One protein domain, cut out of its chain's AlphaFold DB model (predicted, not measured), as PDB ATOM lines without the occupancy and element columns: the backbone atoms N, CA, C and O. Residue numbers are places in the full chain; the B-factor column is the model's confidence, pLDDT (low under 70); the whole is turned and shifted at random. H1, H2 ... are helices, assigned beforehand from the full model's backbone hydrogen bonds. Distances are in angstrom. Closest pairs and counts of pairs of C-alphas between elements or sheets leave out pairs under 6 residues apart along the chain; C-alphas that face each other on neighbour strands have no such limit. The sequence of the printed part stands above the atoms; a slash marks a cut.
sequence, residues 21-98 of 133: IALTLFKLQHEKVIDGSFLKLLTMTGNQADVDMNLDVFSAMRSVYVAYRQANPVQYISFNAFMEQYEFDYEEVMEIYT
ATOM      1  N   ILE A  21       1.309 -54.192   0.544       94.31
ATOM      2  CA  ILE A  21      -0.071 -54.474   0.945       94.31
ATOM      3  C   ILE A  21      -0.065 -55.552   2.025       94.31
ATOM      4  O   ILE A  21       0.539 -56.616   1.863       94.31
ATOM      5  N   ALA A  22      -0.772 -55.300   3.121       92.94
ATOM      6  CA  ALA A  22      -0.816 -56.182   4.276       92.94
ATOM      7  C   ALA A  22      -1.253 -57.615   3.932       92.94
ATOM      8  O   ALA A  22      -0.641 -58.588   4.378       92.94
ATOM      9  N   LEU A  23      -2.271 -57.772   3.082       94.94
ATOM     10  CA  LEU A  23      -2.723 -59.092   2.640       94.94
ATOM     11  C   LEU A  23      -1.639 -59.850   1.858       94.94
ATOM     12  O   LEU A  23      -1.567 -61.075   1.958       94.94
ATOM     13  N   THR A  24      -0.784 -59.148   1.110       94.06
ATOM     14  CA  THR A  24       0.337 -59.762   0.387       94.06
ATOM     15  C   THR A  24       1.321 -60.408   1.357       94.06
ATOM     16  O   THR A  24       1.731 -61.540   1.125       94.06
ATOM     17  N   LEU A  25       1.624 -59.765   2.492       91.25
ATOM     18  CA  LEU A  25       2.482 -60.364   3.522       91.25
ATOM     19  C   LEU A  25       1.886 -61.665   4.079       91.25
ATOM     20  O   LEU A  25       2.592 -62.666   4.186       91.25
ATOM     21  N   PHE A  26       0.584 -61.686   4.386       91.31
ATOM     22  CA  PHE A  26      -0.087 -62.903   4.866       91.31
ATOM     23  C   PHE A  26      -0.057 -64.037   3.836       91.31
ATOM     24  O   PHE A  26       0.187 -65.190   4.196       91.31
ATOM     25  N   LYS A  27      -0.297 -63.722   2.556       93.94
ATOM     26  CA  LYS A  27      -0.239 -64.705   1.463       93.94
ATOM     27  C   LYS A  27       1.166 -65.291   1.330       93.94
ATOM     28  O   LYS A  27       1.315 -66.505   1.389       93.94
ATOM     29  N   LEU A  28       2.191 -64.441   1.273       93.38
ATOM     30  CA  LEU A  28       3.585 -64.874   1.144       93.38
ATOM     31  C   LEU A  28       4.068 -65.684   2.357       93.38
ATOM     32  O   LEU A  28       4.851 -66.619   2.194       93.38
ATOM     33  N   GLN A  29       3.586 -65.372   3.565       90.44
ATOM     34  CA  GLN A  29       3.849 -66.189   4.752       90.44
ATOM     35  C   GLN A  29       3.224 -67.581   4.618       90.44
ATOM     36  O   GLN A  29       3.871 -68.591   4.891       90.44
ATOM     37  N   HIS A  30       1.961 -67.646   4.193       91.06
ATOM     38  CA  HIS A  30       1.249 -68.907   3.998       91.06
ATOM     39  C   HIS A  30       1.883 -69.760   2.886       91.06
ATOM     40  O   HIS A  30       2.011 -70.975   3.023       91.06
ATOM     41  N   GLU A  31       2.339 -69.115   1.812       94.19
ATOM     42  CA  GLU A  31       3.101 -69.722   0.716       94.19
ATOM     43  C   GLU A  31       4.533 -70.113   1.121       94.19
ATOM     44  O   GLU A  31       5.240 -70.741   0.336       94.19
ATOM     45  N   LYS A  32       4.958 -69.791   2.352       90.88
ATOM     46  CA  LYS A  32       6.307 -70.030   2.895       90.88
ATOM     47  C   LYS A  32       7.420 -69.338   2.100       90.88
ATOM     48  O   LYS A  32       8.565 -69.778   2.133       90.88
ATOM     49  N   VAL A  33       7.081 -68.256   1.400       92.19
ATOM     50  CA  VAL A  33       8.030 -67.398   0.678       92.19
ATOM     51  C   VAL A  33       8.754 -66.467   1.650       92.19
ATOM     52  O   VAL A  33       9.941 -66.201   1.479       92.19
ATOM     53  N   ILE A  34       8.049 -65.998   2.684       87.25
ATOM     54  CA  ILE A  34       8.607 -65.174   3.761       87.25
ATOM     55  C   ILE A  34       8.313 -65.795   5.125       87.25
ATOM     56  O   ILE A  34       7.322 -66.504   5.306       87.25
ATOM     57  N   ASP A  35       9.162 -65.496   6.102       83.44
ATOM     58  CA  ASP A  35       9.027 -65.955   7.481       83.44
ATOM     59  C   ASP A  35       9.232 -64.803   8.483       83.44
ATOM     60  O   ASP A  35       9.384 -63.635   8.113       83.44
ATOM     61  N   GLY A  36       9.224 -65.127   9.778       74.50
ATOM     62  CA  GLY A  36       9.464 -64.137  10.832       74.50
ATOM     63  C   GLY A  36      10.849 -63.483  10.756       74.50
ATOM     64  O   GLY A  36      10.996 -62.328  11.151       74.50
ATOM     65  N   SER A  37      11.852 -64.172  10.206       79.56
ATOM     66  CA  SER A  37      13.210 -63.641  10.038       79.56
ATOM     67  C   SER A  37      13.241 -62.550   8.971       79.56
ATOM     68  O   SER A  37      13.839 -61.494   9.177       79.56
ATOM     69  N   PHE A  38      12.550 -62.776   7.851       81.50
ATOM     70  CA  PHE A  38      12.388 -61.781   6.794       81.50
ATOM     71  C   PHE A  38      11.680 -60.522   7.305       81.50
ATOM     72  O   PHE A  38      12.118 -59.404   7.040       81.50
ATOM     73  N   LEU A  39      10.610 -60.696   8.083       77.19
ATOM     74  CA  LEU A  39       9.898 -59.565   8.674       77.19
ATOM     75  C   LEU A  39      10.775 -58.786   9.648       77.19
ATOM     76  O   LEU A  39      10.798 -57.563   9.583       77.19
ATOM     77  N   LYS A  40      11.552 -59.479  10.487       73.50
ATOM     78  CA  LYS A  40      12.511 -58.832  11.385       73.50
ATOM     79  C   LYS A  40      13.517 -57.983  10.602       73.50
ATOM     80  O   LYS A  40      13.810 -56.863  11.004       73.50
ATOM     81  N   LEU A  41      14.001 -58.469   9.458       74.81
ATOM     82  CA  LEU A  41      14.898 -57.702   8.590       74.81
ATOM     83  C   LEU A  41      14.231 -56.438   8.027       74.81
ATOM     84  O   LEU A  41      14.850 -55.376   8.050       74.81
ATOM     85  N   LEU A  42      12.979 -56.530   7.558       73.31
ATOM     86  CA  LEU A  42      12.232 -55.360   7.082       73.31
ATOM     87  C   LEU A  42      12.137 -54.279   8.166       73.31
ATOM     88  O   LEU A  42      12.335 -53.101   7.880       73.31
ATOM     89  N   THR A  43      11.905 -54.680   9.414       68.56
ATOM     90  CA  THR A  43      11.679 -53.760  10.535       68.56
ATOM     91  C   THR A  43      12.968 -53.250  11.188       68.56
ATOM     92  O   THR A  43      12.953 -52.213  11.841       68.56
ATOM     93  N   MET A  44      14.102 -53.937  11.006       63.88
ATOM     94  CA  MET A  44      15.412 -53.533  11.551       63.88
ATOM     95  C   MET A  44      16.063 -52.353  10.813       63.88
ATOM     96  O   MET A  44      17.015 -51.765  11.321       63.88
ATOM     97  N   THR A  45      15.574 -51.980   9.629       56.88
ATOM     98  CA  THR A  45      16.161 -50.886   8.831       56.88
ATOM     99  C   THR A  45      15.921 -49.478   9.402       56.88
ATOM    100  O   THR A  45      16.550 -48.527   8.940       56.88
ATOM    101  N   GLY A  46      15.100 -49.329  10.449       48.84
ATOM    102  CA  GLY A  46      14.938 -48.082  11.200       48.84
ATOM    103  C   GLY A  46      15.609 -48.133  12.573       48.84
ATOM    104  O   GLY A  46      14.943 -48.479  13.534       48.84
ATOM    105  N   ASN A  47      16.908 -47.807  12.670       45.12
ATOM    106  CA  ASN A  47      17.674 -47.363  13.863       45.12
ATOM    107  C   ASN A  47      17.331 -47.904  15.283       45.12
ATOM    108  O   ASN A  47      17.695 -47.280  16.278       45.12
ATOM    109  N   GLN A  48      16.689 -49.060  15.429       48.31
ATOM    110  CA  GLN A  48      16.360 -49.667  16.719       48.31
ATOM    111  C   GLN A  48      16.978 -51.061  16.783       48.31
ATOM    112  O   GLN A  48      16.309 -52.085  16.676       48.31
ATOM    113  N   ALA A  49      18.302 -51.076  16.938       41.94
ATOM    114  CA  ALA A  49      19.114 -52.286  17.033       41.94
ATOM    115  C   ALA A  49      18.927 -53.074  18.348       41.94
ATOM    116  O   ALA A  49      19.452 -54.175  18.455       41.94
ATOM    117  N   ASP A  50      18.153 -52.568  19.313       44.72
ATOM    118  CA  ASP A  50      18.098 -53.131  20.674       44.72
ATOM    119  C   ASP A  50      16.722 -53.641  21.103       44.72
ATOM    120  O   ASP A  50      16.485 -53.920  22.279       44.72
ATOM    121  N   VAL A  51      15.788 -53.789  20.168       46.75
ATOM    122  CA  VAL A  51      14.472 -54.316  20.508       46.75
ATOM    123  C   VAL A  51      14.454 -55.814  20.228       46.75
ATOM    124  O   VAL A  51      14.026 -56.277  19.171       46.75
ATOM    125  N   ASP A  52      14.940 -56.580  21.208       44.19
ATOM    126  CA  ASP A  52      14.773 -58.034  21.298       44.19
ATOM    127  C   ASP A  52      13.306 -58.372  21.608       44.19
ATOM    128  O   ASP A  52      12.939 -58.916  22.649       44.19
ATOM    129  N   MET A  53      12.419 -57.958  20.712       47.59
ATOM    130  CA  MET A  53      11.042 -58.391  20.723       47.59
ATOM    131  C   MET A  53      10.926 -59.471  19.664       47.59
ATOM    132  O   MET A  53      11.013 -59.212  18.464       47.59
ATOM    133  N   ASN A  54      10.660 -60.693  20.117       52.91
ATOM    134  CA  ASN A  54       9.952 -61.704  19.336       52.91
ATOM    135  C   ASN A  54       8.530 -61.196  19.027       52.91
ATOM    136  O   ASN A  54       7.540 -61.803  19.435       52.91
ATOM    137  N   LEU A  55       8.414 -60.021  18.404       61.66
ATOM    138  CA  LEU A  55       7.143 -59.427  18.063       61.66
ATOM    139  C   LEU A  55       6.705 -59.983  16.724       61.66
ATOM    140  O   LEU A  55       7.344 -59.783  15.693       61.66
ATOM    141  N   ASP A  56       5.591 -60.692  16.763       76.31
ATOM    142  CA  ASP A  56       4.944 -61.171  15.564       76.31
ATOM    143  C   ASP A  56       4.261 -59.988  14.860       76.31
ATOM    144  O   ASP A  56       3.186 -59.545  15.271       76.31
ATOM    145  N   VAL A  57       4.880 -59.471  13.794       82.50
ATOM    146  CA  VAL A  57       4.322 -58.401  12.944       82.50
ATOM    147  C   VAL A  57       2.910 -58.753  12.472       82.50
ATOM    148  O   VAL A  57       2.044 -57.884  12.417       82.50
ATOM    149  N   PHE A  58       2.619 -60.033  12.222       88.31
ATOM    150  CA  PHE A  58       1.269 -60.453  11.850       88.31
ATOM    151  C   PHE A  58       0.270 -60.275  12.991       88.31
ATOM    152  O   PHE A  58      -0.888 -59.931  12.751       88.31
ATOM    153  N   SER A  59       0.691 -60.488  14.236       86.81
ATOM    154  CA  SER A  59      -0.127 -60.176  15.410       86.81
ATOM    155  C   SER A  59      -0.343 -58.671  15.550       86.81
ATOM    156  O   SER A  59      -1.467 -58.249  15.811       86.81
ATOM    157  N   ALA A  60       0.673 -57.857  15.266       88.31
ATOM    158  CA  ALA A  60       0.527 -56.406  15.249       88.31
ATOM    159  C   ALA A  60      -0.464 -55.929  14.166       88.31
ATOM    160  O   ALA A  60      -1.383 -55.165  14.455       88.31
ATOM    161  N   MET A  61      -0.395 -56.479  12.951       92.00
ATOM    162  CA  MET A  61      -1.369 -56.194  11.887       92.00
ATOM    163  C   MET A  61      -2.792 -56.642  12.252       92.00
ATOM    164  O   MET A  61      -3.766 -55.945  11.968       92.00
ATOM    165  N   ARG A  62      -2.949 -57.798  12.914       92.88
ATOM    166  CA  ARG A  62      -4.261 -58.232  13.430       92.88
ATOM    167  C   ARG A  62      -4.811 -57.239  14.452       92.88
ATOM    168  O   ARG A  62      -6.010 -56.964  14.424       92.88
ATOM    169  N   SER A  63      -3.957 -56.665  15.294       91.62
ATOM    170  CA  SER A  63      -4.347 -55.628  16.251       91.62
ATOM    171  C   SER A  63      -4.851 -54.350  15.577       91.62
ATOM    172  O   SER A  63      -5.821 -53.771  16.065       91.62
ATOM    173  N   VAL A  64      -4.306 -53.965  14.417       94.94
ATOM    174  CA  VAL A  64      -4.866 -52.863  13.608       94.94
ATOM    175  C   VAL A  64      -6.308 -53.159  13.198       94.94
ATOM    176  O   VAL A  64      -7.194 -52.326  13.391       94.94
ATOM    177  N   TYR A  65      -6.595 -54.373  12.718       96.25
ATOM    178  CA  TYR A  65      -7.972 -54.746  12.379       96.25
ATOM    179  C   TYR A  65      -8.892 -54.793  13.605       96.25
ATOM    180  O   TYR A  65     -10.052 -54.391  13.517       96.25
ATOM    181  N   VAL A  66      -8.395 -55.253  14.757       94.75
ATOM    182  CA  VAL A  66      -9.155 -55.209  16.016       94.75
ATOM    183  C   VAL A  66      -9.515 -53.764  16.364       94.75
ATOM    184  O   VAL A  66     -10.688 -53.486  16.614       94.75
ATOM    185  N   ALA A  67      -8.551 -52.842  16.317       94.75
ATOM    186  CA  ALA A  67      -8.787 -51.421  16.565       94.75
ATOM    187  C   ALA A  67      -9.803 -50.829  15.572       94.75
ATOM    188  O   ALA A  67     -10.762 -50.174  15.984       94.75
ATOM    189  N   TYR A  68      -9.666 -51.137  14.277       96.25
ATOM    190  CA  TYR A  68     -10.623 -50.737  13.242       96.25
ATOM    191  C   TYR A  68     -12.043 -51.232  13.549       96.25
ATOM    192  O   TYR A  68     -12.997 -50.453  13.497       96.25
ATOM    193  N   ARG A  69     -12.199 -52.510  13.912       94.19
ATOM    194  CA  ARG A  69     -13.504 -53.109  14.235       94.19
ATOM    195  C   ARG A  69     -14.117 -52.533  15.504       94.19
ATOM    196  O   ARG A  69     -15.333 -52.387  15.560       94.19
ATOM    197  N   GLN A  70     -13.295 -52.196  16.495       89.25
ATOM    198  CA  GLN A  70     -13.748 -51.515  17.709       89.25
ATOM    199  C   GLN A  70     -14.252 -50.100  17.410       89.25
ATOM    200  O   GLN A  70     -15.292 -49.706  17.933       89.25
ATOM    201  N   ALA A  71     -13.560 -49.356  16.545       94.38
ATOM    202  CA  ALA A  71     -13.984 -48.023  16.121       94.38
ATOM    203  C   ALA A  71     -15.215 -48.050  15.192       94.38
ATOM    204  O   ALA A  71     -15.974 -47.085  15.145       94.38
ATOM    205  N   ASN A  72     -15.438 -49.162  14.483       95.31
ATOM    206  CA  ASN A  72     -16.507 -49.330  13.497       95.31
ATOM    207  C   ASN A  72     -17.362 -50.576  13.814       95.31
ATOM    208  O   ASN A  72     -17.282 -51.596  13.117       95.31
ATOM    209  N   PRO A  73     -18.188 -50.532  14.877       91.19
ATOM    210  CA  PRO A  73     -18.883 -51.721  15.368       91.19
ATOM    211  C   PRO A  73     -20.012 -52.196  14.442       91.19
ATOM    212  O   PRO A  73     -20.278 -53.395  14.381       91.19
ATOM    213  N   VAL A  74     -20.661 -51.279  13.716       94.75
ATOM    214  CA  VAL A  74     -21.879 -51.563  12.930       94.75
ATOM    215  C   VAL A  74     -21.587 -51.766  11.444       94.75
ATOM    216  O   VAL A  74     -22.117 -52.693  10.842       94.75
ATOM    217  N   GLN A  75     -20.746 -50.920  10.849       95.25
ATOM    218  CA  GLN A  75     -20.417 -50.972   9.423       95.25
ATOM    219  C   GLN A  75     -18.925 -51.214   9.260       95.25
ATOM    220  O   GLN A  75     -18.115 -50.360   9.602       95.25
ATOM    221  N   TYR A  76     -18.566 -52.395   8.771       96.50
ATOM    222  CA  TYR A  76     -17.178 -52.811   8.636       96.50
ATOM    223  C   TYR A  76     -17.008 -53.770   7.464       96.50
ATOM    224  O   TYR A  76     -17.929 -54.508   7.108       96.50
ATOM    225  N   ILE A  77     -15.804 -53.790   6.901       97.69
ATOM    226  CA  ILE A  77     -15.396 -54.791   5.912       97.69
ATOM    227  C   ILE A  77     -14.701 -55.978   6.586       97.69
ATOM    228  O   ILE A  77     -14.251 -55.890   7.730       97.69
ATOM    229  N   SER A  78     -14.644 -57.111   5.882       97.44
ATOM    230  CA  SER A  78     -13.976 -58.317   6.377       97.44
ATOM    231  C   SER A  78     -12.468 -58.103   6.530       97.44
ATOM    232  O   SER A  78     -11.885 -57.223   5.900       97.44
ATOM    233  N   PHE A  79     -11.821 -58.953   7.331       95.44
ATOM    234  CA  PHE A  79     -10.375 -58.893   7.564       95.44
ATOM    235  C   PHE A  79      -9.570 -58.893   6.260       95.44
ATOM    236  O   PHE A  79      -8.727 -58.027   6.062       95.44
ATOM    237  N   ASN A  80      -9.866 -59.820   5.344       96.06
ATOM    238  CA  ASN A  80      -9.146 -59.909   4.073       96.06
ATOM    239  C   ASN A  80      -9.368 -58.664   3.210       96.06
ATOM    240  O   ASN A  80      -8.404 -58.138   2.670       96.06
ATOM    241  N   ALA A  81     -10.608 -58.168   3.126       97.12
ATOM    242  CA  ALA A  81     -10.921 -56.967   2.353       97.12
ATOM    243  C   ALA A  81     -10.248 -55.713   2.933       97.12
ATOM    244  O   ALA A  81      -9.836 -54.835   2.179       97.12
ATOM    245  N   PHE A  82     -10.122 -55.635   4.261       97.62
ATOM    246  CA  PHE A  82      -9.363 -54.584   4.934       97.62
ATOM    247  C   PHE A  82      -7.873 -54.689   4.608       97.62
ATOM    248  O   PHE A  82      -7.277 -53.731   4.132       97.62
ATOM    249  N   MET A  83      -7.281 -55.869   4.802       96.56
ATOM    250  CA  MET A  83      -5.848 -56.087   4.585       96.56
ATOM    251  C   MET A  83      -5.432 -55.956   3.115       96.56
ATOM    252  O   MET A  83      -4.269 -55.692   2.833       96.56
ATOM    253  N   GLU A  84      -6.354 -56.142   2.173       96.44
ATOM    254  CA  GLU A  84      -6.116 -55.911   0.743       96.44
ATOM    255  C   GLU A  84      -5.975 -54.424   0.398       96.44
ATOM    256  O   GLU A  84      -5.301 -54.070  -0.563       96.44
ATOM    257  N   GLN A  85      -6.596 -53.555   1.193       95.81
ATOM    258  CA  GLN A  85      -6.575 -52.104   0.998       95.81
ATOM    259  C   GLN A  85      -5.584 -51.401   1.929       95.81
ATOM    260  O   GLN A  85      -5.251 -50.239   1.712       95.81
ATOM    261  N   TYR A  86      -5.130 -52.094   2.970       95.38
ATOM    262  CA  TYR A  86      -4.223 -51.554   3.965       95.38
ATOM    263  C   TYR A  86      -2.766 -51.641   3.485       95.38
ATOM    264  O   TYR A  86      -2.209 -52.731   3.312       95.38
ATOM    265  N   GLU A  87      -2.160 -50.474   3.264       94.56
ATOM    266  CA  GLU A  87      -0.720 -50.320   3.064       94.56
ATOM    267  C   GLU A  87      -0.027 -50.465   4.421       94.56
ATOM    268  O   GLU A  87      -0.345 -49.757   5.369       94.56
ATOM    269  N   PHE A  88       0.877 -51.432   4.523       90.56
ATOM    270  CA  PHE A  88       1.596 -51.729   5.748       90.56
ATOM    271  C   PHE A  88       2.572 -50.600   6.088       90.56
ATOM    272  O   PHE A  88       3.515 -50.341   5.337       90.56
ATOM    273  N   ASP A  89       2.372 -50.011   7.264       89.62
ATOM    274  CA  ASP A  89       3.296 -49.091   7.916       89.62
ATOM    275  C   ASP A  89       3.725 -49.700   9.257       89.62
ATOM    276  O   ASP A  89       2.900 -49.976  10.129       89.62
ATOM    277  N   TYR A  90       5.023 -49.960   9.411       85.06
ATOM    278  CA  TYR A  90       5.536 -50.589  10.623       85.06
ATOM    279  C   TYR A  90       5.369 -49.703  11.861       85.06
ATOM    280  O   TYR A  90       5.010 -50.223  12.916       85.06
ATOM    281  N   GLU A  91       5.609 -48.395  11.755       85.19
ATOM    282  CA  GLU A  91       5.517 -47.488  12.903       85.19
ATOM    283  C   GLU A  91       4.072 -47.421  13.405       85.19
ATOM    284  O   GLU A  91       3.824 -47.627  14.596       85.19
ATOM    285  N   GLU A  92       3.115 -47.268  12.484       89.88
ATOM    286  CA  GLU A  92       1.683 -47.238  12.804       89.88
ATOM    287  C   GLU A  92       1.218 -48.550  13.455       89.88
ATOM    288  O   GLU A  92       0.582 -48.560  14.517       89.88
ATOM    289  N   VAL A  93       1.557 -49.685  12.836       89.69
ATOM    290  CA  VAL A  93       1.167 -51.017  13.314       89.69
ATOM    291  C   VAL A  93       1.688 -51.263  14.732       89.69
ATOM    292  O   VAL A  93       0.977 -51.807  15.584       89.69
ATOM    293  N   MET A  94       2.925 -50.851  15.001       86.00
ATOM    294  CA  MET A  94       3.575 -51.031  16.292       86.00
ATOM    295  C   MET A  94       3.016 -50.111  17.371       86.00
ATOM    296  O   MET A  94       2.811 -50.553  18.507       86.00
ATOM    297  N   GLU A  95       2.726 -48.858  17.034       86.81
ATOM    298  CA  GLU A  95       2.067 -47.921  17.942       86.81
ATOM    299  C   GLU A  95       0.703 -48.469  18.387       86.81
ATOM    300  O   GLU A  95       0.423 -48.572  19.585       86.81
ATOM    301  N   ILE A  96      -0.117 -48.934  17.441       88.75
ATOM    302  CA  ILE A  96      -1.435 -49.509  17.740       88.75
ATOM    303  C   ILE A  96      -1.303 -50.775  18.594       88.75
ATOM    304  O   ILE A  96      -2.010 -50.938  19.596       88.75
ATOM    305  N   TYR A  97      -0.393 -51.678  18.224       86.62
ATOM    306  CA  TYR A  97      -0.176 -52.926  18.950       86.62
ATOM    307  C   TYR A  97       0.264 -52.682  20.398       86.62
ATOM    308  O   TYR A  97      -0.313 -53.247  21.334       86.62
ATOM    309  N   THR A  98       1.247 -51.804  20.604       84.38
ATOM    310  CA  THR A  98       1.738 -51.464  21.945       84.38
ATOM    311  C   THR A  98       0.679 -50.740  22.770       84.38
ATOM    312  O   THR A  98       0.512 -51.073  23.943       84.38
TER     313      THR A  98
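Overview. This is residues 21 to 98 of the 133 residues of an uncharacterized protein of Listeria grandensis FSL F6-0971 (UniProt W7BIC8). Four short helices sit round one longer helix, H3: H5 packs across H3 near Ala 60, H4 and H1 pack on each other over another side of H3, and H2 is at the end where H3 begins. Residues 47 to 52 and 70 to 75 stick out at the two ends of the long axis. The printed part has 78 residues with five named helices, H1 to H5 in order, and no named strand; the class is all helix. It is compact, with a radius of gyration of the C-alphas of 13.1 A and spans of 41 by 28 by 17 A.

Along the chain. H1, residues 22 to 30, begins with C-alpha 22 at (-0.816, -56.182, 4.276) and is 12.9 A long from first to last C-alpha. H2 is residues 36 to 44, 12.2 A. H3, residues 57 to 71, is 21.3 A long, from C-alpha 57 at (4.322, -58.401, 12.944). H4 is residues 79 to 85, 10.2 A. H5, residues 90 to 98, 12.0 A, ends with C-alpha 98 at (1.738, -51.464, 21.945).

Arrangement. H1 touches H4 at a steep tilt of 60 degrees, opposite ways; their closest C-alphas, of Leu 23 and Met 83, are 4.8 A apart. H2 and H3 are close but not clearly touching, about perpendicular at 76 degrees, with the C-alphas of Leu 39 and Val 57 closest at 7.1 A. H3 touches H5, closest at the C-alphas of Ala 60 and Tyr 97, 5.1 A. Their tilt of 68 degrees is steep, only just short of about perpendicular. H1 and H5 are apart. In H1, H2, H3 and H5 every O i to N i+4 pair is within hydrogen-bond range, in H4 2 of 3.

Size, cuts and confidence. The C-alphas farthest apart, of Ala 49 and Val 74, are 41.2 A apart. The printed part has no cut. The link from H2 to H3 is long, 12 residues. Residues 43 to 55 have pLDDT under 70; the mean of the printed part is 83.7.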